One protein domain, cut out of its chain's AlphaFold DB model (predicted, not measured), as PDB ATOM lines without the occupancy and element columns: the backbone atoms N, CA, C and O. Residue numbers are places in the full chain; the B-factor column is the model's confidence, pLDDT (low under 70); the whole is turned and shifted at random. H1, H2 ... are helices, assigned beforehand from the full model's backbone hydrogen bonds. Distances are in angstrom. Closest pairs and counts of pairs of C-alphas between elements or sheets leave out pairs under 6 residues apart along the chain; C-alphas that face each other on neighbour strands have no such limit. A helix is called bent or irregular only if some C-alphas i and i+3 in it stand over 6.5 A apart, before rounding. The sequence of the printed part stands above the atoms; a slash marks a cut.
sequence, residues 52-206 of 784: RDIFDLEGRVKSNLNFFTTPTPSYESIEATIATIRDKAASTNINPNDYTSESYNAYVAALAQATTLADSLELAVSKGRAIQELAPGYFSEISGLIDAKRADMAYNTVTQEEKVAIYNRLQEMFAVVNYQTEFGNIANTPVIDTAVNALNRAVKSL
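Overview. This is residues 52 to 206 of the 784 residues of the protein "Beta-hexosaminidase" of Streptococcus acidominimus (UniProt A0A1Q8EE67). A long, thin rod of helices is built along one very long helix, H3, which runs most of its length with a kink near residue 137. Toward one end H2 and H6 pack on H3 as a three-helix up-and-down bundle; toward the other H1 and H4 pack on it, and short H5 sits beside its middle. The printed part has 155 residues, with H1 to H6 in chain order and no named strand: all helix. It is only just extended, close to loose, with a radius of gyration of the C-alphas of 22.7 A, and spans 78 by 20 by 18 A.

Along the chain. H1, residues 52 to 69, begins at C-alpha 52 (120.842, 237.901, 217.691) and is 25.6 A long. H2 is residues 75 to 90, 21.9 A. H3, residues 101 to 154, is 70.9 A; it is irregular, with C-alphas 148 and 151 7.6 A apart. H4 is residues 160 to 177, 25.2 A; H5, residues 180 to 186, 10.1 A. H6, residues 189 to 204, is 21.8 A and ends at C-alpha 204 (121.067, 232.921, 160.862).

Arrangement. H3 is the hub, touching five helices. With residues 128 to 142 it touches H1, closest C-alphas Thr 69 and Gln 132, 5.2 A, at a steep tilt of 45 degrees. With residues 111 to 125 it touches H2 in a hairpin, Ile 82 to Ala 118, 5.1 A between closest C-alphas. H4 touches H1, closest C-alphas Val 61 and Phe 174, 5.3 A. H1 and H6 are apart. Every O i to N i+4 pair is within hydrogen-bond range in H1, H4, H5 and H6; H2 has 11 of 12 and H3 44 of 50.

Size, cuts and confidence. The C-alphas farthest apart, of Asn 97 and Thr 157, are 78.6 A apart. The printed part has no cut and no long link. Residues 92 to 93 have pLDDT under 70.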
ATOM      1  N   ARG A  52     121.666 237.768 218.891       91.12
ATOM      2  CA  ARG A  52     120.842 237.901 217.691       91.12
ATOM      3  C   ARG A  52     121.670 238.355 216.492       91.12
ATOM      4  O   ARG A  52     121.521 237.766 215.432       91.12
ATOM      5  N   ASP A  53     122.534 239.354 216.649       92.69
ATOM      6  CA  ASP A  53     123.346 239.878 215.544       92.69
ATOM      7  C   ASP A  53     124.318 238.812 215.017       92.69
ATOM      8  O   ASP A  53     124.535 238.712 213.811       92.69
ATOM      9  N   ILE A  54     124.829 237.961 215.916       93.75
ATOM     10  CA  ILE A  54     125.619 236.767 215.580       93.75
ATOM     11  C   ILE A  54     124.784 235.770 214.767       93.75
ATOM     12  O   ILE A  54     125.223 235.363 213.697       93.75
ATOM     13  N   PHE A  55     123.584 235.386 215.218       94.12
ATOM     14  CA  PHE A  55     122.759 234.397 214.507       94.12
ATOM     15  C   PHE A  55     122.162 234.928 213.187       94.12
ATOM     16  O   PHE A  55     122.099 234.188 212.204       94.12
ATOM     17  N   ASP A  56     121.768 236.204 213.128       95.44
ATOM     18  CA  ASP A  56     121.272 236.853 211.906       95.44
ATOM     19  C   ASP A  56     122.421 237.000 210.868       95.44
ATOM     20  O   ASP A  56     122.184 236.878 209.663       95.44
ATOM     21  N   LEU A  57     123.681 237.182 211.301       96.62
ATOM     22  CA  LEU A  57     124.863 237.165 210.421       96.62
ATOM     23  C   LEU A  57     125.291 235.742 210.023       96.62
ATOM     24  O   LEU A  57     125.545 235.496 208.845       96.62
ATOM     25  N   GLU A  58     125.297 234.790 210.959       96.00
ATOM     26  CA  GLU A  58     125.532 233.364 210.698       96.00
ATOM     27  C   GLU A  58     124.589 232.848 209.604       96.00
ATOM     28  O   GLU A  58     125.033 232.213 208.645       96.00
ATOM     29  N   GLY A  59     123.293 233.159 209.716       96.38
ATOM     30  CA  GLY A  59     122.289 232.786 208.725       96.38
ATOM     31  C   GLY A  59     122.613 233.329 207.331       96.38
ATOM     32  O   GLY A  59     122.460 232.611 206.346       96.38
ATOM     33  N   ARG A  60     123.135 234.560 207.236       97.69
ATOM     34  CA  ARG A  60     123.564 235.174 205.965       97.69
ATOM     35  C   ARG A  60     124.813 234.505 205.385       97.69
ATOM     36  O   ARG A  60     124.838 234.257 204.179       97.69
ATOM     37  N   VAL A  61     125.809 234.172 206.213       97.62
ATOM     38  CA  VAL A  61     127.011 233.430 205.784       97.62
ATOM     39  C   VAL A  61     126.621 232.036 205.285       97.62
ATOM     40  O   VAL A  61     126.897 231.697 204.135       97.62
ATOM     41  N   LYS A  62     125.889 231.258 206.095       96.25
ATOM     42  CA  LYS A  62     125.416 229.913 205.724       96.25
ATOM     43  C   LYS A  62     124.496 229.935 204.496       96.25
ATOM     44  O   LYS A  62     124.570 229.019 203.683       96.25
ATOM     45  N   SER A  63     123.675 230.973 204.313       96.56
ATOM     46  CA  SER A  63     122.837 231.148 203.114       96.56
ATOM     47  C   SER A  63     123.663 231.332 201.837       96.56
ATOM     48  O   SER A  63     123.364 230.687 200.835       96.56
ATOM     49  N   ASN A  64     124.699 232.179 201.861       97.19
ATOM     50  CA  ASN A  64     125.576 232.375 200.703       97.19
ATOM     51  C   ASN A  64     126.381 231.102 200.400       97.19
ATOM     52  O   ASN A  64     126.418 230.667 199.253       97.19
ATOM     53  N   LEU A  65     126.954 230.458 201.424       97.25
ATOM     54  CA  LEU A  65     127.677 229.192 201.258       97.25
ATOM     55  C   LEU A  65     126.791 228.104 200.638       97.25
ATOM     56  O   LEU A  65     127.175 227.509 199.635       97.25
ATOM     57  N   ASN A  66     125.582 227.891 201.170       96.25
ATOM     58  CA  ASN A  66     124.626 226.937 200.601       96.25
ATOM     59  C   ASN A  66     124.292 227.270 199.138       96.25
ATOM     60  O   ASN A  66     124.297 226.369 198.300       96.25
ATOM     61  N   PHE A  67     124.059 228.547 198.806       96.94
ATOM     62  CA  PHE A  67     123.820 228.960 197.420       96.94
ATOM     63  C   PHE A  67     124.980 228.565 196.497       96.94
ATOM     64  O   PHE A  67     124.735 227.955 195.465       96.94
ATOM     65  N   PHE A  68     126.232 228.828 196.875       97.19
ATOM     66  CA  PHE A  68     127.383 228.484 196.032       97.19
ATOM     67  C   PHE A  68     127.726 226.985 196.004       97.19
ATOM     68  O   PHE A  68     128.445 226.562 195.097       97.19
ATOM     69  N   THR A  69     127.177 226.154 196.903       94.12
ATOM     70  CA  THR A  69     127.271 224.686 196.752       94.12
ATOM     71  C   THR A  69     126.434 224.143 195.596       94.12
ATOM     72  O   THR A  69     126.895 223.229 194.917       94.12
ATOM     73  N   THR A  70     125.254 224.720 195.341       92.62
ATOM     74  CA  THR A  70     124.363 224.366 194.220       92.62
ATOM     75  C   THR A  70     123.621 225.619 193.720       92.62
ATOM     76  O   THR A  70     122.459 225.828 194.094       92.62
ATOM     77  N   PRO A  71     124.272 226.496 192.935       95.00
ATOM     78  CA  PRO A  71     123.660 227.751 192.508       95.00
ATOM     79  C   PRO A  71     122.586 227.532 191.439       95.00
ATOM     80  O   PRO A  71     122.530 226.495 190.776       95.00
ATOM     81  N   THR A  72     121.749 228.554 191.254       90.06
ATOM     82  CA  THR A  72     120.733 228.603 190.196       90.06
ATOM     83  C   THR A  72     120.867 229.933 189.442       90.06
ATOM     84  O   THR A  72     120.637 230.973 190.067       90.06
ATOM     85  N   PRO A  73     121.200 229.933 188.134       92.06
ATOM     86  CA  PRO A  73     121.595 228.769 187.324       92.06
ATOM     87  C   PRO A  73     122.880 228.093 187.841       92.06
ATOM     88  O   PRO A  73     123.673 228.716 188.546       92.06
ATOM     89  N   SER A  74     123.062 226.809 187.513       95.56
ATOM     90  CA  SER A  74     124.224 226.030 187.965       95.56
ATOM     91  C   SER A  74     125.484 226.366 187.162       95.56
ATOM     92  O   SER A  74     125.389 226.862 186.035       95.56
ATOM     93  N   TYR A  75     126.666 226.071 187.715       96.44
ATOM     94  CA  TYR A  75     127.942 226.326 187.034       96.44
ATOM     95  C   TYR A  75     128.003 225.635 185.671       96.44
ATOM     96  O   TYR A  75     128.355 226.269 184.687       96.44
ATOM     97  N   GLU A  76     127.551 224.384 185.582       95.69
ATOM     98  CA  GLU A  76     127.567 223.575 184.359       95.69
ATOM     99  C   GLU A  76     126.651 224.169 183.277       95.69
ATOM    100  O   GLU A  76     126.976 224.137 182.091       95.69
ATOM    101  N   SER A  77     125.518 224.761 183.676       94.88
ATOM    102  CA  SER A  77     124.608 225.458 182.759       94.88
ATOM    103  C   SER A  77     125.210 226.763 182.229       94.88
ATOM    104  O   SER A  77     124.936 227.149 181.091       94.88
ATOM    105  N   ILE A  78     126.016 227.451 183.039       96.75
ATOM    106  CA  ILE A  78     126.720 228.671 182.635       96.75
ATOM    107  C   ILE A  78     127.913 228.305 181.736       96.75
ATOM    108  O   ILE A  78     128.067 228.881 180.663       96.75
ATOM    109  N   GLU A  79     128.692 227.292 182.114       96.62
ATOM    110  CA  GLU A  79     129.849 226.759 181.379       96.62
ATOM    111  C   GLU A  79     129.457 226.202 180.002       96.62
ATOM    112  O   GLU A  79     130.103 226.527 179.007       96.62
ATOM    113  N   ALA A  80     128.346 225.466 179.895       95.00
ATOM    114  CA  ALA A  80     127.794 225.044 178.603       95.00
ATOM    115  C   ALA A  80     127.383 226.236 177.714       95.00
ATOM    116  O   ALA A  80     127.491 226.173 176.484       95.00
ATOM    117  N   THR A  81     126.941 227.342 178.320       94.44
ATOM    118  CA  THR A  81     126.586 228.563 177.583       94.44
ATOM    119  C   THR A  81     127.825 229.326 177.117       94.44
ATOM    120  O   THR A  81     127.884 229.745 175.962       94.44
ATOM    121  N   ILE A  82     128.839 229.445 177.980       96.75
ATOM    122  CA  ILE A  82     130.166 229.972 177.645       96.75
ATOM    123  C   ILE A  82     130.748 229.188 176.464       96.75
ATOM    124  O   ILE A  82     131.083 229.795 175.449       96.75
ATOM    125  N   ALA A  83     130.784 227.852 176.541       94.44
ATOM    126  CA  ALA A  83     131.258 226.990 175.458       94.44
ATOM    127  C   ALA A  83     130.496 227.250 174.146       94.44
ATOM    128  O   ALA A  83     131.112 227.535 173.126       94.44
ATOM    129  N   THR A  84     129.159 227.304 174.194       91.50
ATOM    130  CA  THR A  84     128.315 227.618 173.023       91.50
ATOM    131  C   THR A  84     128.659 228.970 172.373       91.50
ATOM    132  O   THR A  84     128.513 229.121 171.159       91.50
ATOM    133  N   ILE A  85     129.103 229.963 173.152       92.88
ATOM    134  CA  ILE A  85     129.551 231.271 172.645       92.88
ATOM    135  C   ILE A  85     130.982 231.186 172.094       92.88
ATOM    136  O   ILE A  85     131.238 231.689 170.999       92.88
ATOM    137  N   ARG A  86     131.908 230.538 172.814       92.94
ATOM    138  CA  ARG A  86     133.311 230.364 172.397       92.94
ATOM    139  C   ARG A  86     133.408 229.549 171.097       92.94
ATOM    140  O   ARG A  86     134.116 229.973 170.190       92.94
ATOM    141  N   ASP A  87     132.618 228.487 170.935       89.75
ATOM    142  CA  ASP A  87     132.540 227.682 169.703       89.75
ATOM    143  C   ASP A  87     132.101 228.516 168.485       89.75
ATOM    144  O   ASP A  87     132.635 228.359 167.389       89.75
ATOM    145  N   LYS A  88     131.165 229.459 168.675       85.94
ATOM    146  CA  LYS A  88     130.690 230.388 167.626       85.94
ATOM    147  C   LYS A  88     131.682 231.505 167.297       85.94
ATOM    148  O   LYS A  88     131.567 232.110 166.233       85.94
ATOM    149  N   ALA A  89     132.619 231.795 168.200       85.56
ATOM    150  CA  ALA A  89     133.768 232.654 167.926       85.56
ATOM    151  C   ALA A  89     134.900 231.874 167.229       85.56
ATOM    152  O   ALA A  89     135.613 232.431 166.400       85.56
ATOM    153  N   ALA A  90     135.047 230.581 167.542       81.12
ATOM    154  CA  ALA A  90     136.068 229.693 166.992       81.12
ATOM    155  C   ALA A  90     135.699 229.060 165.634       81.12
ATOM    156  O   ALA A  90     136.561 228.477 164.979       81.12
ATOM    157  N   SER A  91     134.448 229.164 165.175       70.56
ATOM    158  CA  SER A  91     134.017 228.667 163.861       70.56
ATOM    159  C   SER A  91     134.494 229.583 162.720       70.56
ATOM    160  O   SER A  91     133.729 230.389 162.193       70.56
ATOM    161  N   THR A  92     135.763 229.448 162.323       56.47
ATOM    162  CA  THR A  92     136.517 230.346 161.417       56.47
ATOM    163  C   THR A  92     136.072 230.397 159.942       56.47
ATOM    164  O   THR A  92     136.812 230.903 159.106       56.47
ATOM    165  N   ASN A  93     134.878 229.913 159.587       62.88
ATOM    166  CA  ASN A  93     134.401 229.850 158.194       62.88
ATOM    167  C   ASN A  93     133.565 231.070 157.748       62.88
ATOM    168  O   ASN A  93     132.925 231.017 156.702       62.88
ATOM    169  N   ILE A  94     133.545 232.165 158.518       79.12
ATOM    170  CA  ILE A  94     132.771 233.378 158.194       79.12
ATOM    171  C   ILE A  94     133.721 234.472 157.676       79.12
ATOM    172  O   ILE A  94     134.156 235.353 158.421       79.12
ATOM    173  N   ASN A  95     134.066 234.386 156.390       81.75
ATOM    174  CA  ASN A  95     134.890 235.369 155.678       81.75
ATOM    175  C   ASN A  95     134.109 236.686 155.454       81.75
ATOM    176  O   ASN A  95     132.997 236.623 154.927       81.75
ATOM    177  N   PRO A  96     134.662 237.877 155.771       83.50
ATOM    178  CA  PRO A  96     134.004 239.160 155.504       83.50
ATOM    179  C   PRO A  96     133.545 239.390 154.054       83.50
ATOM    180  O   PRO A  96     132.566 240.098 153.852       83.50
ATOM    181  N   ASN A  97     134.230 238.828 153.047       82.88
ATOM    182  CA  ASN A  97     133.867 239.015 151.628       82.88
ATOM    183  C   ASN A  97     132.702 238.112 151.171       82.88
ATOM    184  O   ASN A  97     132.099 238.368 150.129       82.88
ATOM    185  N   ASP A  98     132.378 237.068 151.938       87.75
ATOM    186  CA  ASP A  98     131.335 236.095 151.596       87.75
ATOM    187  C   ASP A  98     129.927 236.590 151.977       87.75
ATOM    188  O   ASP A  98     128.939 236.005 151.539       87.75
ATOM    189  N   TYR A  99     129.823 237.651 152.790       91.19
ATOM    190  CA  TYR A  99     128.570 238.144 153.372       91.19
ATOM    191  C   TYR A  99     128.419 239.662 153.257       91.19
ATOM    192  O   TYR A  99     129.399 240.402 153.307       91.19
ATOM    193  N   THR A 100     127.183 240.150 153.125       90.19
ATOM    194  CA  THR A 100     126.925 241.590 152.981       90.19
ATOM    195  C   THR A 100     127.438 242.372 154.190       90.19
ATOM    196  O   THR A 100     127.279 241.945 155.337       90.19
ATOM    197  N   SER A 101     127.995 243.565 153.953       88.38
ATOM    198  CA  SER A 101     128.572 244.400 155.020       88.38
ATOM    199  C   SER A 101     127.597 244.679 156.172       88.38
ATOM    200  O   SER A 101     128.021 244.750 157.322       88.38
ATOM    201  N   GLU A 102     126.294 244.815 155.910       89.88
ATOM    202  CA  GLU A 102     125.288 244.987 156.967       89.88
ATOM    203  C   GLU A 102     125.139 243.722 157.830       89.88
ATOM    204  O   GLU A 102     125.236 243.796 159.057       89.88
ATOM    205  N   SER A 103     124.961 242.554 157.203       92.06
ATOM    206  CA  SER A 103     124.741 241.297 157.929       92.06
ATOM    207  C   SER A 103     125.995 240.816 158.666       92.06
ATOM    208  O   SER A 103     125.902 240.384 159.819       92.06
ATOM    209  N   TYR A 104     127.179 240.984 158.066       91.44
ATOM    210  CA  TYR A 104     128.455 240.669 158.704       91.44
ATOM    211  C   TYR A 104     128.723 241.570 159.919       91.44
ATOM    212  O   TYR A 104     129.043 241.069 160.998       91.44
ATOM    213  N   ASN A 105     128.516 242.890 159.805       91.81
ATOM    214  CA  ASN A 105     128.683 243.799 160.946       91.81
ATOM    215  C   ASN A 105     127.665 243.524 162.068       91.81
ATOM    216  O   ASN A 105     128.018 243.609 163.245       91.81
ATOM    217  N   ALA A 106     126.428 243.136 161.734       91.62
ATOM    218  CA  ALA A 106     125.438 242.710 162.725       91.62
ATOM    219  C   ALA A 106     125.864 241.424 163.464       91.62
ATOM    220  O   ALA A 106     125.707 241.339 164.685       91.62
ATOM    221  N   TYR A 107     126.456 240.453 162.757       93.19
ATOM    222  CA  TYR A 107     127.068 239.266 163.363       93.19
ATOM    223  C   TYR A 107     128.244 239.624 164.281       93.19
ATOM    224  O   TYR A 107     128.232 239.220 165.443       93.19
ATOM    225  N   VAL A 108     129.203 240.434 163.821       91.88
ATOM    226  CA  VAL A 108     130.362 240.862 164.627       91.88
ATOM    227  C   VAL A 108     129.926 241.610 165.892       91.88
ATOM    228  O   VAL A 108     130.437 241.337 166.979       91.88
ATOM    229  N   ALA A 109     128.934 242.502 165.795       92.81
ATOM    230  CA  ALA A 109     128.399 243.226 166.946       92.81
ATOM    231  C   ALA A 109     127.695 242.302 167.960       92.81
ATOM    232  O   ALA A 109     127.879 242.462 169.169       92.81
ATOM    233  N   ALA A 110     126.916 241.322 167.488       93.88
ATOM    234  CA  ALA A 110     126.267 240.335 168.351       93.88
ATOM    235  C   ALA A 110     127.280 239.367 168.992       93.88
ATOM    236  O   ALA A 110     127.123 238.998 170.158       93.88
ATOM    237  N   LEU A 111     128.335 238.993 168.260       93.19
ATOM    238  CA  LEU A 111     129.428 238.162 168.759       93.19
ATOM    239  C   LEU A 111     130.193 238.883 169.868       93.19
ATOM    240  O   LEU A 111     130.309 238.337 170.958       93.19
ATOM    241  N   ALA A 112     130.619 240.130 169.649       93.25
ATOM    242  CA  ALA A 112     131.345 240.913 170.652       93.25
ATOM    243  C   ALA A 112     130.555 241.078 171.968       93.25
ATOM    244  O   ALA A 112     131.123 240.955 173.056       93.25
ATOM    245  N   GLN A 113     129.234 241.293 171.887       92.88
ATOM    246  CA  GLN A 113     128.351 241.346 173.062       92.88
ATOM    247  C   GLN A 113     128.279 239.996 173.792       92.88
ATOM    248  O   GLN A 113     128.387 239.954 175.018       92.88
ATOM    249  N   ALA A 114     128.135 238.892 173.054       94.94
ATOM    250  CA  ALA A 114     128.106 237.550 173.629       94.94
ATOM    251  C   ALA A 114     129.457 237.155 174.253       94.94
ATOM    252  O   ALA A 114     129.474 236.599 175.348       94.94
ATOM    253  N   THR A 115     130.586 237.480 173.616       94.56
ATOM    254  CA  THR A 115     131.935 237.229 174.154       94.56
ATOM    255  C   THR A 115     132.170 238.008 175.448       94.56
ATOM    256  O   THR A 115     132.536 237.396 176.444       94.56
ATOM    257  N   THR A 116     131.839 239.305 175.480       95.38
ATOM    258  CA  THR A 116     131.947 240.141 176.698       95.38
ATOM    259  C   THR A 116     131.113 239.569 177.857       95.38
ATOM    260  O   THR A 116     131.527 239.596 179.020       95.38
ATOM    261  N   LEU A 117     129.932 239.015 177.554       95.06
ATOM    262  CA  LEU A 117     129.122 238.295 178.535       95.06
ATOM    263  C   LEU A 117     129.793 236.984 178.976       95.06
ATOM    264  O   LEU A 117     129.811 236.705 180.170       95.06
ATOM    265  N   ALA A 118     130.359 236.197 178.057       96.25
ATOM    266  CA  ALA A 118     131.070 234.961 178.386       96.25
ATOM    267  C   ALA A 118     132.272 235.218 179.313       96.25
ATOM    268  O   ALA A 118     132.377 234.552 180.338       96.25
ATOM    269  N   ASP A 119     133.093 236.238 179.036       96.81
ATOM    270  CA  ASP A 119     134.205 236.655 179.908       96.81
ATOM    271  C   ASP A 119     133.705 237.013 181.329       96.81
ATOM    272  O   ASP A 119     134.307 236.651 182.344       96.81
ATOM    273  N   SER A 120     132.552 237.688 181.414       96.50
ATOM    274  CA  SER A 120     131.914 238.060 182.686       96.50
ATOM    275  C   SER A 120     131.373 236.841 183.448       96.50
ATOM    276  O   SER A 120     131.504 236.758 184.672       96.50
ATOM    277  N   LEU A 121     130.776 235.885 182.730       97.31
ATOM    278  CA  LEU A 121     130.262 234.632 183.281       97.31
ATOM    279  C   LEU A 121     131.397 233.724 183.772       97.31
ATOM    280  O   LEU A 121     131.273 233.157 184.855       97.31
ATOM    281  N   GLU A 122     132.511 233.626 183.040       97.75
ATOM    282  CA  GLU A 122     133.709 232.878 183.454       97.75
ATOM    283  C   GLU A 122     134.254 233.401 184.793       97.75
ATOM    284  O   GLU A 122     134.504 232.615 185.711       97.75
ATOM    285  N   LEU A 123     134.346 234.727 184.965       96.88
ATOM    286  CA  LEU A 123     134.750 235.343 186.234       96.88
ATOM    287  C   LEU A 123     133.750 235.067 187.374       96.88
ATOM    288  O   LEU A 123     134.165 234.787 188.502       96.88
ATOM    289  N   ALA A 124     132.442 235.123 187.105       96.50
ATOM    290  CA  ALA A 124     131.412 234.847 188.109       96.50
ATOM    291  C   ALA A 124     131.399 233.370 188.545       96.50
ATOM    292  O   ALA A 124     131.287 233.080 189.739       96.50
ATOM    293  N   VAL A 125     131.571 232.440 187.602       97.38
ATOM    294  CA  VAL A 125     131.727 231.000 187.860       97.38
ATOM    295  C   VAL A 125     133.009 230.723 188.645       97.38
ATOM    296  O   VAL A 125     132.958 230.002 189.638       97.38
ATOM    297  N   SER A 126     134.134 231.340 188.270       97.56
ATOM    298  CA  SER A 126     135.415 231.207 188.977       97.56
ATOM    299  C   SER A 126     135.313 231.652 190.443       97.56
ATOM    300  O   SER A 126     135.642 230.876 191.346       97.56
ATOM    301  N   LYS A 127     134.764 232.849 190.706       96.62
ATOM    302  CA  LYS A 127     134.502 233.335 192.075       96.62
ATOM    303  C   LYS A 127     133.539 232.417 192.842       96.62
ATOM    304  O   LYS A 127     133.774 232.134 194.014       96.62
ATOM    305  N   GLY A 128     132.474 231.934 192.196       96.88
ATOM    306  CA  GLY A 128     131.506 231.023 192.814       96.88
ATOM    307  C   GLY A 128     132.124 229.680 193.218       96.88
ATOM    308  O   GLY A 128     131.976 229.265 194.367       96.88
ATOM    309  N   ARG A 129     132.890 229.046 192.320       96.81
ATOM    310  CA  ARG A 129     133.643 227.809 192.595       96.81
ATOM    311  C   ARG A 129     134.649 227.997 193.742       96.81
ATOM    312  O   ARG A 129     134.707 227.151 194.626       96.81
ATOM    313  N   ALA A 130     135.345 229.133 193.822       97.19
ATOM    314  CA  ALA A 130     136.223 229.426 194.962       97.19
ATOM    315  C   ALA A 130     135.457 229.505 196.306       97.19
ATOM    316  O   ALA A 130     135.928 229.003 197.327       97.19
ATOM    317  N   ILE A 131     134.243 230.072 196.323       97.06
ATOM    318  CA  ILE A 131     133.381 230.075 197.521       97.06
ATOM    319  C   ILE A 131     132.853 228.660 197.833       97.06
ATOM    320  O   ILE A 131     132.759 228.285 199.004       97.06
ATOM    321  N   GLN A 132     132.554 227.854 196.809       96.88
ATOM    322  CA  GLN A 132     132.160 226.445 196.942       96.88
ATOM    323  C   GLN A 132     133.271 225.598 197.591       96.88
ATOM    324  O   GLN A 132     132.980 224.795 198.476       96.88
ATOM    325  N   GLU A 133     134.534 225.808 197.207       96.94
ATOM    326  CA  GLU A 133     135.705 225.131 197.786       96.94
ATOM    327  C   GLU A 133     135.961 225.529 199.249       96.94
ATOM    328  O   GLU A 133     136.311 224.679 200.071       96.94
ATOM    329  N   LEU A 134     135.724 226.795 199.614       95.50
ATOM    330  CA  LEU A 134     135.821 227.272 201.001       95.50
ATOM    331  C   LEU A 134     134.671 226.778 201.899       95.50
ATOM    332  O   LEU A 134     134.828 226.718 203.123       95.50
ATOM    333  N   ALA A 135     133.521 226.417 201.319       95.31
ATOM    334  CA  ALA A 135     132.297 226.137 202.067       95.31
ATOM    335  C   ALA A 135     132.439 225.048 203.151       95.31
ATOM    336  O   ALA A 135     132.011 225.311 204.278       95.31
ATOM    337  N   PRO A 136     133.060 223.870 202.914       95.81
ATOM    338  CA  PRO A 136     133.223 222.848 203.952       95.81
ATOM    339  C   PRO A 136     134.056 223.339 205.144       95.81
ATOM    340  O   PRO A 136     133.727 223.040 206.293       95.81
ATOM    341  N   GLY A 137     135.099 224.134 204.876       96.31
ATOM    342  CA  GLY A 137     135.949 224.738 205.901       96.31
ATOM    343  C   GLY A 137     135.173 225.731 206.762       96.31
ATOM    344  O   GLY A 137     135.121 225.576 207.981       96.31
ATOM    345  N   TYR A 138     134.488 226.694 206.137       96.56
ATOM    346  CA  TYR A 138     133.683 227.674 206.870       96.56
ATOM    347  C   TYR A 138     132.491 227.036 207.597       96.56
ATOM    348  O   TYR A 138     132.207 227.426 208.725       96.56
ATOM    349  N   PHE A 139     131.822 226.014 207.047       95.88
ATOM    350  CA  PHE A 139     130.777 225.295 207.791       95.88
ATOM    351  C   PHE A 139     131.325 224.613 209.054       95.88
ATOM    352  O   PHE A 139     130.677 224.682 210.102       95.88
ATOM    353  N   SER A 140     132.512 224.002 208.979       96.19
ATOM    354  CA  SER A 140     133.174 223.400 210.143       96.19
ATOM    355  C   SER A 140     133.600 224.454 211.171       96.19
ATOM    356  O   SER A 140     133.327 224.291 212.361       96.19
ATOM    357  N   GLU A 141     134.184 225.568 210.721       95.81
ATOM    358  CA  GLU A 141     134.633 226.654 211.597       95.81
ATOM    359  C   GLU A 141     133.453 227.339 212.306       95.81
ATOM    360  O   GLU A 141     133.471 227.495 213.526       95.81
ATOM    361  N   ILE A 142     132.375 227.659 211.580       94.94
ATOM    362  CA  ILE A 142     131.147 228.231 212.155       94.94
ATOM    363  C   ILE A 142     130.527 227.276 213.184       94.94
ATOM    364  O   ILE A 142     130.024 227.728 214.213       94.94
ATOM    365  N   SER A 143     130.572 225.960 212.947       93.06
ATOM    366  CA  SER A 143     130.072 224.984 213.920       93.06
ATOM    367  C   SER A 143     130.917 224.973 215.201       93.06
ATOM    368  O   SER A 143     130.363 225.045 216.298       93.06
ATOM    369  N   GLY A 144     132.249 225.004 215.078       90.81
ATOM    370  CA  GLY A 144     133.162 225.116 216.223       90.81
ATOM    371  C   GLY A 144     133.008 226.423 217.016       90.81
ATOM    372  O   GLY A 144     133.012 226.396 218.245       90.81
ATOM    373  N   LEU A 145     132.828 227.554 216.327       90.25
ATOM    374  CA  LEU A 145     132.655 228.876 216.942       90.25
ATOM    375  C   LEU A 145     131.286 229.051 217.619       90.25
ATOM    376  O   LEU A 145     131.202 229.678 218.676       90.25
ATOM    377  N   ILE A 146     130.213 228.533 217.009       89.25
ATOM    378  CA  ILE A 146     128.837 228.871 217.395       89.25
ATOM    379  C   ILE A 146     128.097 227.707 218.037       89.25
ATOM    380  O   ILE A 146     127.495 227.921 219.084       89.25
ATOM    381  N   ASP A 147     128.093 226.497 217.467       84.81
ATOM    382  CA  ASP A 147     127.159 225.448 217.911       84.81
ATOM    383  C   ASP A 147     127.419 225.012 219.360       84.81
ATOM    384  O   ASP A 147     126.471 224.883 220.137       84.81
ATOM    385  N   ALA A 148     128.691 224.917 219.761       78.38
ATOM    386  CA  ALA A 148     129.085 224.652 221.146       78.38
ATOM    387  C   ALA A 148     128.657 225.762 222.131       78.38
ATOM    388  O   ALA A 148     128.361 225.472 223.285       78.38
ATOM    389  N   LYS A 149     128.590 227.023 221.677       85.06
ATOM    390  CA  LYS A 149     128.228 228.207 222.481       85.06
ATOM    391  C   LYS A 149     126.783 228.681 222.259       85.06
ATOM    392  O   LYS A 149     126.367 229.678 222.846       85.06
ATOM    393  N   ARG A 150     125.990 228.006 221.417       88.38
ATOM    394  CA  ARG A 150     124.676 228.493 220.951       88.38
ATOM    395  C   ARG A 150     123.654 228.592 222.084       88.38
ATOM    396  O   ARG A 150     122.896 229.558 222.140       88.38
ATOM    397  N   ALA A 151     123.660 227.619 222.996       80.81
ATOM    398  CA  ALA A 151     122.836 227.647 224.202       80.81
ATOM    399  C   ALA A 151     123.305 228.746 225.172       80.81
ATOM    400  O   ALA A 151     122.493 229.545 225.629       80.81
ATOM    401  N   ASP A 152     124.612 228.845 225.416       84.06
ATOM    402  CA  ASP A 152     125.208 229.848 226.307       84.06
ATOM    403  C   ASP A 152     124.962 231.289 225.830       84.06
ATOM    404  O   ASP A 152     124.646 232.179 226.620       84.06
ATOM    405  N   MET A 153     125.010 231.533 224.519       82.94
ATOM    406  CA  MET A 153     124.630 232.820 223.933       82.94
ATOM    407  C   MET A 153     123.148 233.155 224.166       82.94
ATOM    408  O   MET A 153     122.821 234.321 224.384       82.94
ATOM    409  N   ALA A 154     122.257 232.156 224.176       74.00
ATOM    410  CA  ALA A 154     120.830 232.342 224.461       74.00
ATOM    411  C   ALA A 154     120.527 232.538 225.961       74.00
ATOM    412  O   ALA A 154     119.611 233.284 226.302       74.00
ATOM    413  N   TYR A 155     121.317 231.929 226.855       75.25
ATOM    414  CA  TYR A 155     121.276 232.176 228.307       75.25
ATOM    415  C   TYR A 155     122.147 233.364 228.755       75.25
ATOM    416  O   TYR A 155     122.196 233.686 229.941       75.25
ATOM    417  N   ASN A 156     122.781 234.055 227.802       71.94
ATOM    418  CA  ASN A 156     123.630 235.230 227.989       71.94
ATOM    419  C   ASN A 156     124.869 235.003 228.888       71.94
ATOM    420  O   ASN A 156     125.365 235.949 229.495       71.94
ATOM    421  N   THR A 157     125.378 233.767 228.954       77.69
ATOM    422  CA  THR A 157     126.570 233.375 229.733       77.69
ATOM    423  C   THR A 157     127.894 233.613 228.993       77.69
ATOM    424  O   THR A 157     128.934 233.705 229.637       77.69
ATOM    425  N   VAL A 158     127.868 233.772 227.663       83.75
ATOM    426  CA  VAL A 158     129.036 234.182 226.851       83.75
ATOM    427  C   VAL A 158     129.345 235.670 227.060       83.75
ATOM    428  O   VAL A 158     128.432 236.506 227.039       83.75
ATOM    429  N   THR A 159     130.623 236.019 227.224       88.12
ATOM    430  CA  THR A 159     131.081 237.405 227.448       88.12
ATOM    431  C   THR A 159     130.857 238.310 226.227       88.12
ATOM    432  O   THR A 159     130.638 237.832 225.112       88.12
ATOM    433  N   GLN A 160     130.903 239.638 226.411       87.88
ATOM    434  CA  GLN A 160     130.819 240.569 225.271       87.88
ATOM    435  C   GLN A 160     132.057 240.506 224.367       87.88
ATOM    436  O   GLN A 160     131.927 240.621 223.153       87.88
ATOM    437  N   GLU A 161     133.237 240.253 224.931       87.50
ATOM    438  CA  GLU A 161     134.491 240.116 224.178       87.50
ATOM    439  C   GLU A 161     134.450 238.894 223.244       87.50
ATOM    440  O   GLU A 161     134.728 239.018 222.053       87.50
ATOM    441  N   GLU A 162     133.984 237.739 223.735       88.81
ATOM    442  CA  GLU A 162     133.750 236.551 222.900       88.81
ATOM    443  C   GLU A 162     132.691 236.790 221.813       88.81
ATOM    444  O   GLU A 162     132.862 236.340 220.681       88.81
ATOM    445  N   LYS A 163     131.596 237.500 222.129       90.06
ATOM    446  CA  LYS A 163     130.549 237.833 221.147       90.06
ATOM    447  C   LYS A 163     131.095 238.711 220.024       90.06
ATOM    448  O   LYS A 163     130.845 238.413 218.859       90.06
ATOM    449  N   VAL A 164     131.869 239.746 220.358       91.12
ATOM    450  CA  VAL A 164     132.539 240.609 219.374       91.12
ATOM    451  C   VAL A 164     133.539 239.805 218.537       91.12
ATOM    452  O   VAL A 164     133.535 239.941 217.318       91.12
ATOM    453  N   ALA A 165     134.327 238.911 219.141       90.81
ATOM    454  CA  ALA A 165     135.263 238.057 218.404       90.81
ATOM    455  C   ALA A 165     134.555 237.124 217.399       90.81
ATOM    456  O   ALA A 165     134.929 237.086 216.225       90.81
ATOM    457  N   ILE A 166     133.491 236.425 217.822       92.75
ATOM    458  CA  ILE A 166     132.680 235.560 216.943       92.75
ATOM    459  C   ILE A 166     132.032 236.385 215.821       92.75
ATOM    460  O   ILE A 166     132.039 235.970 214.663       92.75
ATOM    461  N   TYR A 167     131.491 237.563 216.141       93.69
ATOM    462  CA  TYR A 167     130.848 238.442 215.165       93.69
ATOM    463  C   TYR A 167     131.831 238.998 214.134       93.69
ATOM    464  O   TYR A 167     131.532 238.977 212.944       93.69
ATOM    465  N   ASN A 168     133.018 239.435 214.558       94.44
ATOM    466  CA  ASN A 168     134.057 239.923 213.651       94.44
ATOM    467  C   ASN A 168     134.533 238.810 212.712       94.44
ATOM    468  O   ASN A 168     134.594 239.020 211.502       94.44
ATOM    469  N   ARG A 169     134.746 237.592 213.229       95.88
ATOM    470  CA  ARG A 169     135.113 236.444 212.389       95.88
ATOM    471  C   ARG A 169     134.004 236.056 211.401       95.88
ATOM    472  O   ARG A 169     134.286 235.729 210.249       95.88
ATOM    473  N   LEU A 170     132.736 236.169 211.800       96.38
ATOM    474  CA  LEU A 170     131.604 236.037 210.879       96.38
ATOM    475  C   LEU A 170     131.537 237.169 209.841       96.38
ATOM    476  O   LEU A 170     131.094 236.909 208.726       96.38
ATOM    477  N   GLN A 171     131.958 238.398 210.162       96.69
ATOM    478  CA  GLN A 171     132.038 239.495 209.186       96.69
ATOM    479  C   GLN A 171     133.156 239.261 208.163       96.69
ATOM    480  O   GLN A 171     132.940 239.509 206.982       96.69
ATOM    481  N   GLU A 172     134.308 238.722 208.576       96.88
ATOM    482  CA  GLU A 172     135.375 238.286 207.659       96.88
ATOM    483  C   GLU A 172     134.868 237.209 206.688       96.88
ATOM    484  O   GLU A 172     134.979 237.367 205.473       96.88
ATOM    485  N   MET A 173     134.238 236.149 207.211       97.62
ATOM    486  CA  MET A 173     133.599 235.122 206.379       97.62
ATOM    487  C   MET A 173     132.540 235.733 205.459       97.62
ATOM    488  O   MET A 173     132.498 235.417 204.273       97.62
ATOM    489  N   PHE A 174     131.692 236.626 205.981       97.31
ATOM    490  CA  PHE A 174     130.647 237.274 205.197       97.31
ATOM    491  C   PHE A 174     131.225 238.123 204.061       97.31
ATOM    492  O   PHE A 174     130.721 238.038 202.948       97.31
ATOM    493  N   ALA A 175     132.302 238.874 204.296       95.94
ATOM    494  CA  ALA A 175     132.973 239.660 203.264       95.94
ATOM    495  C   ALA A 175     133.502 238.792 202.107       95.94
ATOM    496  O   ALA A 175     133.440 239.222 200.957       95.94
ATOM    497  N   VAL A 176     133.952 237.563 202.390       95.69
ATOM    498  CA  VAL A 176     134.382 236.594 201.365       95.69
ATOM    499  C   VAL A 176     133.193 235.972 200.623       95.69
ATOM    500  O   VAL A 176     133.240 235.838 199.403       95.69
ATOM    501  N   VAL A 177     132.119 235.587 201.326       96.88
ATOM    502  CA  VAL A 177     131.018 234.806 200.720       96.88
ATOM    503  C   VAL A 177     129.863 235.644 200.167       96.88
ATOM    504  O   VAL A 177     129.022 235.091 199.463       96.88
ATOM    505  N   ASN A 178     129.779 236.946 200.472       96.44
ATOM    506  CA  ASN A 178     128.693 237.857 200.071       96.44
ATOM    507  C   ASN A 178     128.744 238.228 198.575       96.44
ATOM    508  O   ASN A 178     128.833 239.393 198.190       96.44
ATOM    509  N   TYR A 179     128.680 237.206 197.728       96.62
ATOM    510  CA  TYR A 179     128.774 237.302 196.278       96.62
ATOM    511  C   TYR A 179     127.444 236.982 195.574       96.62
ATOM    512  O   TYR A 179     127.286 237.278 194.392       96.62
ATOM    513  N   GLN A 180     126.455 236.417 196.284       94.88
ATOM    514  CA  GLN A 180     125.216 235.881 195.699       94.88
ATOM    515  C   GLN A 180     124.458 236.892 194.819       94.88
ATOM    516  O   GLN A 180     123.937 236.524 193.766       94.88
ATOM    517  N   THR A 181     124.408 238.168 195.215       94.00
ATOM    518  CA  THR A 181     123.739 239.222 194.431       94.00
ATOM    519  C   THR A 181     124.525 239.620 193.180       94.00
ATOM    520  O   THR A 181     123.913 239.833 192.139       94.00
ATOM    521  N   GLU A 182     125.860 239.696 193.239       94.81
ATOM    522  CA  GLU A 182     126.684 239.998 192.057       94.81
ATOM    523  C   GLU A 182     126.636 238.827 191.066       94.81
ATOM    524  O   GLU A 182     126.349 239.036 189.888       94.81
ATOM    525  N   PHE A 183     126.774 237.589 191.560       96.38
ATOM    526  CA  PHE A 183     126.589 236.375 190.764       96.38
ATOM    527  C   PHE A 183     125.213 236.343 190.087       96.38
ATOM    528  O   PHE A 183     125.143 236.149 188.882       96.38
ATOM    529  N   GLY A 184     124.119 236.592 190.818       93.44
ATOM    530  CA  GLY A 184     122.762 236.599 190.251       93.44
ATOM    531  C   GLY A 184     122.488 237.731 189.248       93.44
ATOM    532  O   GLY A 184     121.616 237.592 188.389       93.44
ATOM    533  N   ASN A 185     123.238 238.836 189.322       94.00
ATOM    534  CA  ASN A 185     123.176 239.917 188.338       94.00
ATOM    535  C   ASN A 185     123.942 239.572 187.049       94.00
ATOM    536  O   ASN A 185     123.485 239.937 185.969       94.00
ATOM    537  N   ILE A 186     125.077 238.869 187.151       94.38
ATOM    538  CA  ILE A 186     125.896 238.456 185.998       94.38
ATOM    539  C   ILE A 186     125.303 237.202 185.332       94.38
ATOM    540  O   ILE A 186     125.037 237.198 184.133       94.38
ATOM    541  N   ALA A 187     125.010 236.162 186.116       94.25
ATOM    542  CA  ALA A 187     124.403 234.901 185.685       94.25
ATOM    543  C   ALA A 187     122.874 235.009 185.459       94.25
ATOM    544  O   ALA A 187     122.112 234.077 185.720       94.25
ATOM    545  N   ASN A 188     122.405 236.170 184.999       93.62
ATOM    546  CA  ASN A 188     120.993 236.481 184.825       93.62
ATOM    547  C   ASN A 188     120.437 235.790 183.567       93.62
ATOM    548  O   ASN A 188     120.670 236.249 182.450       93.62
ATOM    549  N   THR A 189     119.694 234.690 183.735       91.19
ATOM    550  CA  THR A 189     119.234 233.846 182.612       91.19
ATOM    551  C   THR A 189     118.518 234.625 181.494       91.19
ATOM    552  O   THR A 189     118.936 234.467 180.352       91.19
ATOM    553  N   PRO A 190     117.569 235.552 181.751       93.69
ATOM    554  CA  PRO A 190     117.011 236.416 180.700       93.69
ATOM    555  C   PRO A 190     118.032 237.241 179.892       93.69
ATOM    556  O   PRO A 190     117.847 237.427 178.688       93.69
ATOM    557  N   VAL A 191     119.104 237.745 180.519       91.44
ATOM    558  CA  VAL A 191     120.182 238.475 179.819       91.44
ATOM    559  C   VAL A 191     121.019 237.515 178.974       91.44
ATOM    560  O   VAL A 191     121.298 237.810 177.811       91.44
ATOM    561  N   ILE A 192     121.348 236.345 179.527       93.38
ATOM    562  CA  ILE A 192     122.072 235.272 178.833       93.38
ATOM    563  C   ILE A 192     121.293 234.810 177.598       93.38
ATOM    564  O   ILE A 192     121.817 234.859 176.485       93.38
ATOM    565  N   ASP A 193     120.020 234.456 177.772       92.62
ATOM    566  CA  ASP A 193     119.117 234.068 176.691       92.62
ATOM    567  C   ASP A 193     119.017 235.169 175.632       92.62
ATOM    568  O   ASP A 193     119.013 234.875 174.438       92.62
ATOM    569  N   THR A 194     118.963 236.442 176.034       94.00
ATOM    570  CA  THR A 194     118.886 237.569 175.094       94.00
ATOM    571  C   THR A 194     120.147 237.676 174.236       94.00
ATOM    572  O   THR A 194     120.029 237.797 173.014       94.00
ATOM    573  N   ALA A 195     121.336 237.579 174.838       93.62
ATOM    574  CA  ALA A 195     122.615 237.644 174.127       93.62
ATOM    575  C   ALA A 195     122.831 236.424 173.213       93.62
ATOM    576  O   ALA A 195     123.117 236.578 172.023       93.62
ATOM    577  N   VAL A 196     122.602 235.209 173.721       93.44
ATOM    578  CA  VAL A 196     122.731 233.960 172.950       93.44
ATOM    579  C   VAL A 196     121.728 233.925 171.793       93.44
ATOM    580  O   VAL A 196     122.092 233.577 170.670       93.44
ATOM    581  N   ASN A 197     120.479 234.355 172.008       94.19
ATOM    582  CA  ASN A 197     119.491 234.446 170.932       94.19
ATOM    583  C   ASN A 197     119.719 235.637 169.990       94.19
ATOM    584  O   ASN A 197     119.239 235.598 168.859       94.19
ATOM    585  N   ALA A 198     120.434 236.693 170.391       93.75
ATOM    586  CA  ALA A 198     120.904 237.724 169.464       93.75
ATOM    587  C   ALA A 198     121.979 237.157 168.525       93.75
ATOM    588  O   ALA A 198     121.797 237.215 167.312       93.75
ATOM    589  N   LEU A 199     123.012 236.504 169.066       94.25
ATOM    590  CA  LEU A 199     124.064 235.851 168.279       94.25
ATOM    591  C   LEU A 199     123.503 234.756 167.355       94.25
ATOM    592  O   LEU A 199     123.810 234.734 166.165       94.25
ATOM    593  N   ASN A 200     122.617 233.888 167.856       92.38
ATOM    594  CA  ASN A 200     121.972 232.850 167.042       92.38
ATOM    595  C   ASN A 200     121.114 233.425 165.905       92.38
ATOM    596  O   ASN A 200     121.063 232.834 164.826       92.38
ATOM    597  N   ARG A 201     120.445 234.567 166.121       93.31
ATOM    598  CA  ARG A 201     119.719 235.267 165.049       93.31
ATOM    599  C   ARG A 201     120.681 235.891 164.048       93.31
ATOM    600  O   ARG A 201     120.464 235.690 162.864       93.31
ATOM    601  N   ALA A 202     121.735 236.563 164.510       92.56
ATOM    602  CA  ALA A 202     122.700 237.236 163.647       92.56
ATOM    603  C   ALA A 202     123.446 236.255 162.725       92.56
ATOM    604  O   ALA A 202     123.528 236.498 161.529       92.56
ATOM    605  N   VAL A 203     123.876 235.095 163.246       90.44
ATOM    606  CA  VAL A 203     124.431 233.992 162.431       90.44
ATOM    607  C   VAL A 203     123.414 233.487 161.400       90.44
ATOM    608  O   VAL A 203     123.771 233.216 160.260       90.44
ATOM    609  N   LYS A 204     122.133 233.369 161.776       90.81
ATOM    610  CA  LYS A 204     121.067 232.921 160.862       90.81
ATOM    611  C   LYS A 204     120.658 233.990 159.833       90.81
ATOM    612  O   LYS A 204     120.065 233.639 158.818       90.81
ATOM    613  N   SER A 205     120.943 235.265 160.090       90.81
ATOM    614  CA  SER A 205     120.667 236.393 159.194       90.81
ATOM    615  C   SER A 205     121.907 236.890 158.447       90.81
ATOM    616  O   SER A 205     121.896 238.018 157.962       90.81
ATOM    617  N   LEU A 206     122.971 236.084 158.374       91.38
ATOM    618  CA  LEU A 206     124.076 236.305 157.446       91.38
ATOM    619  C   LEU A 206     123.558 236.132 156.011       91.38
ATOM    620  O   LEU A 206     123.137 235.038 155.632       91.38
TER     621      LEU A 206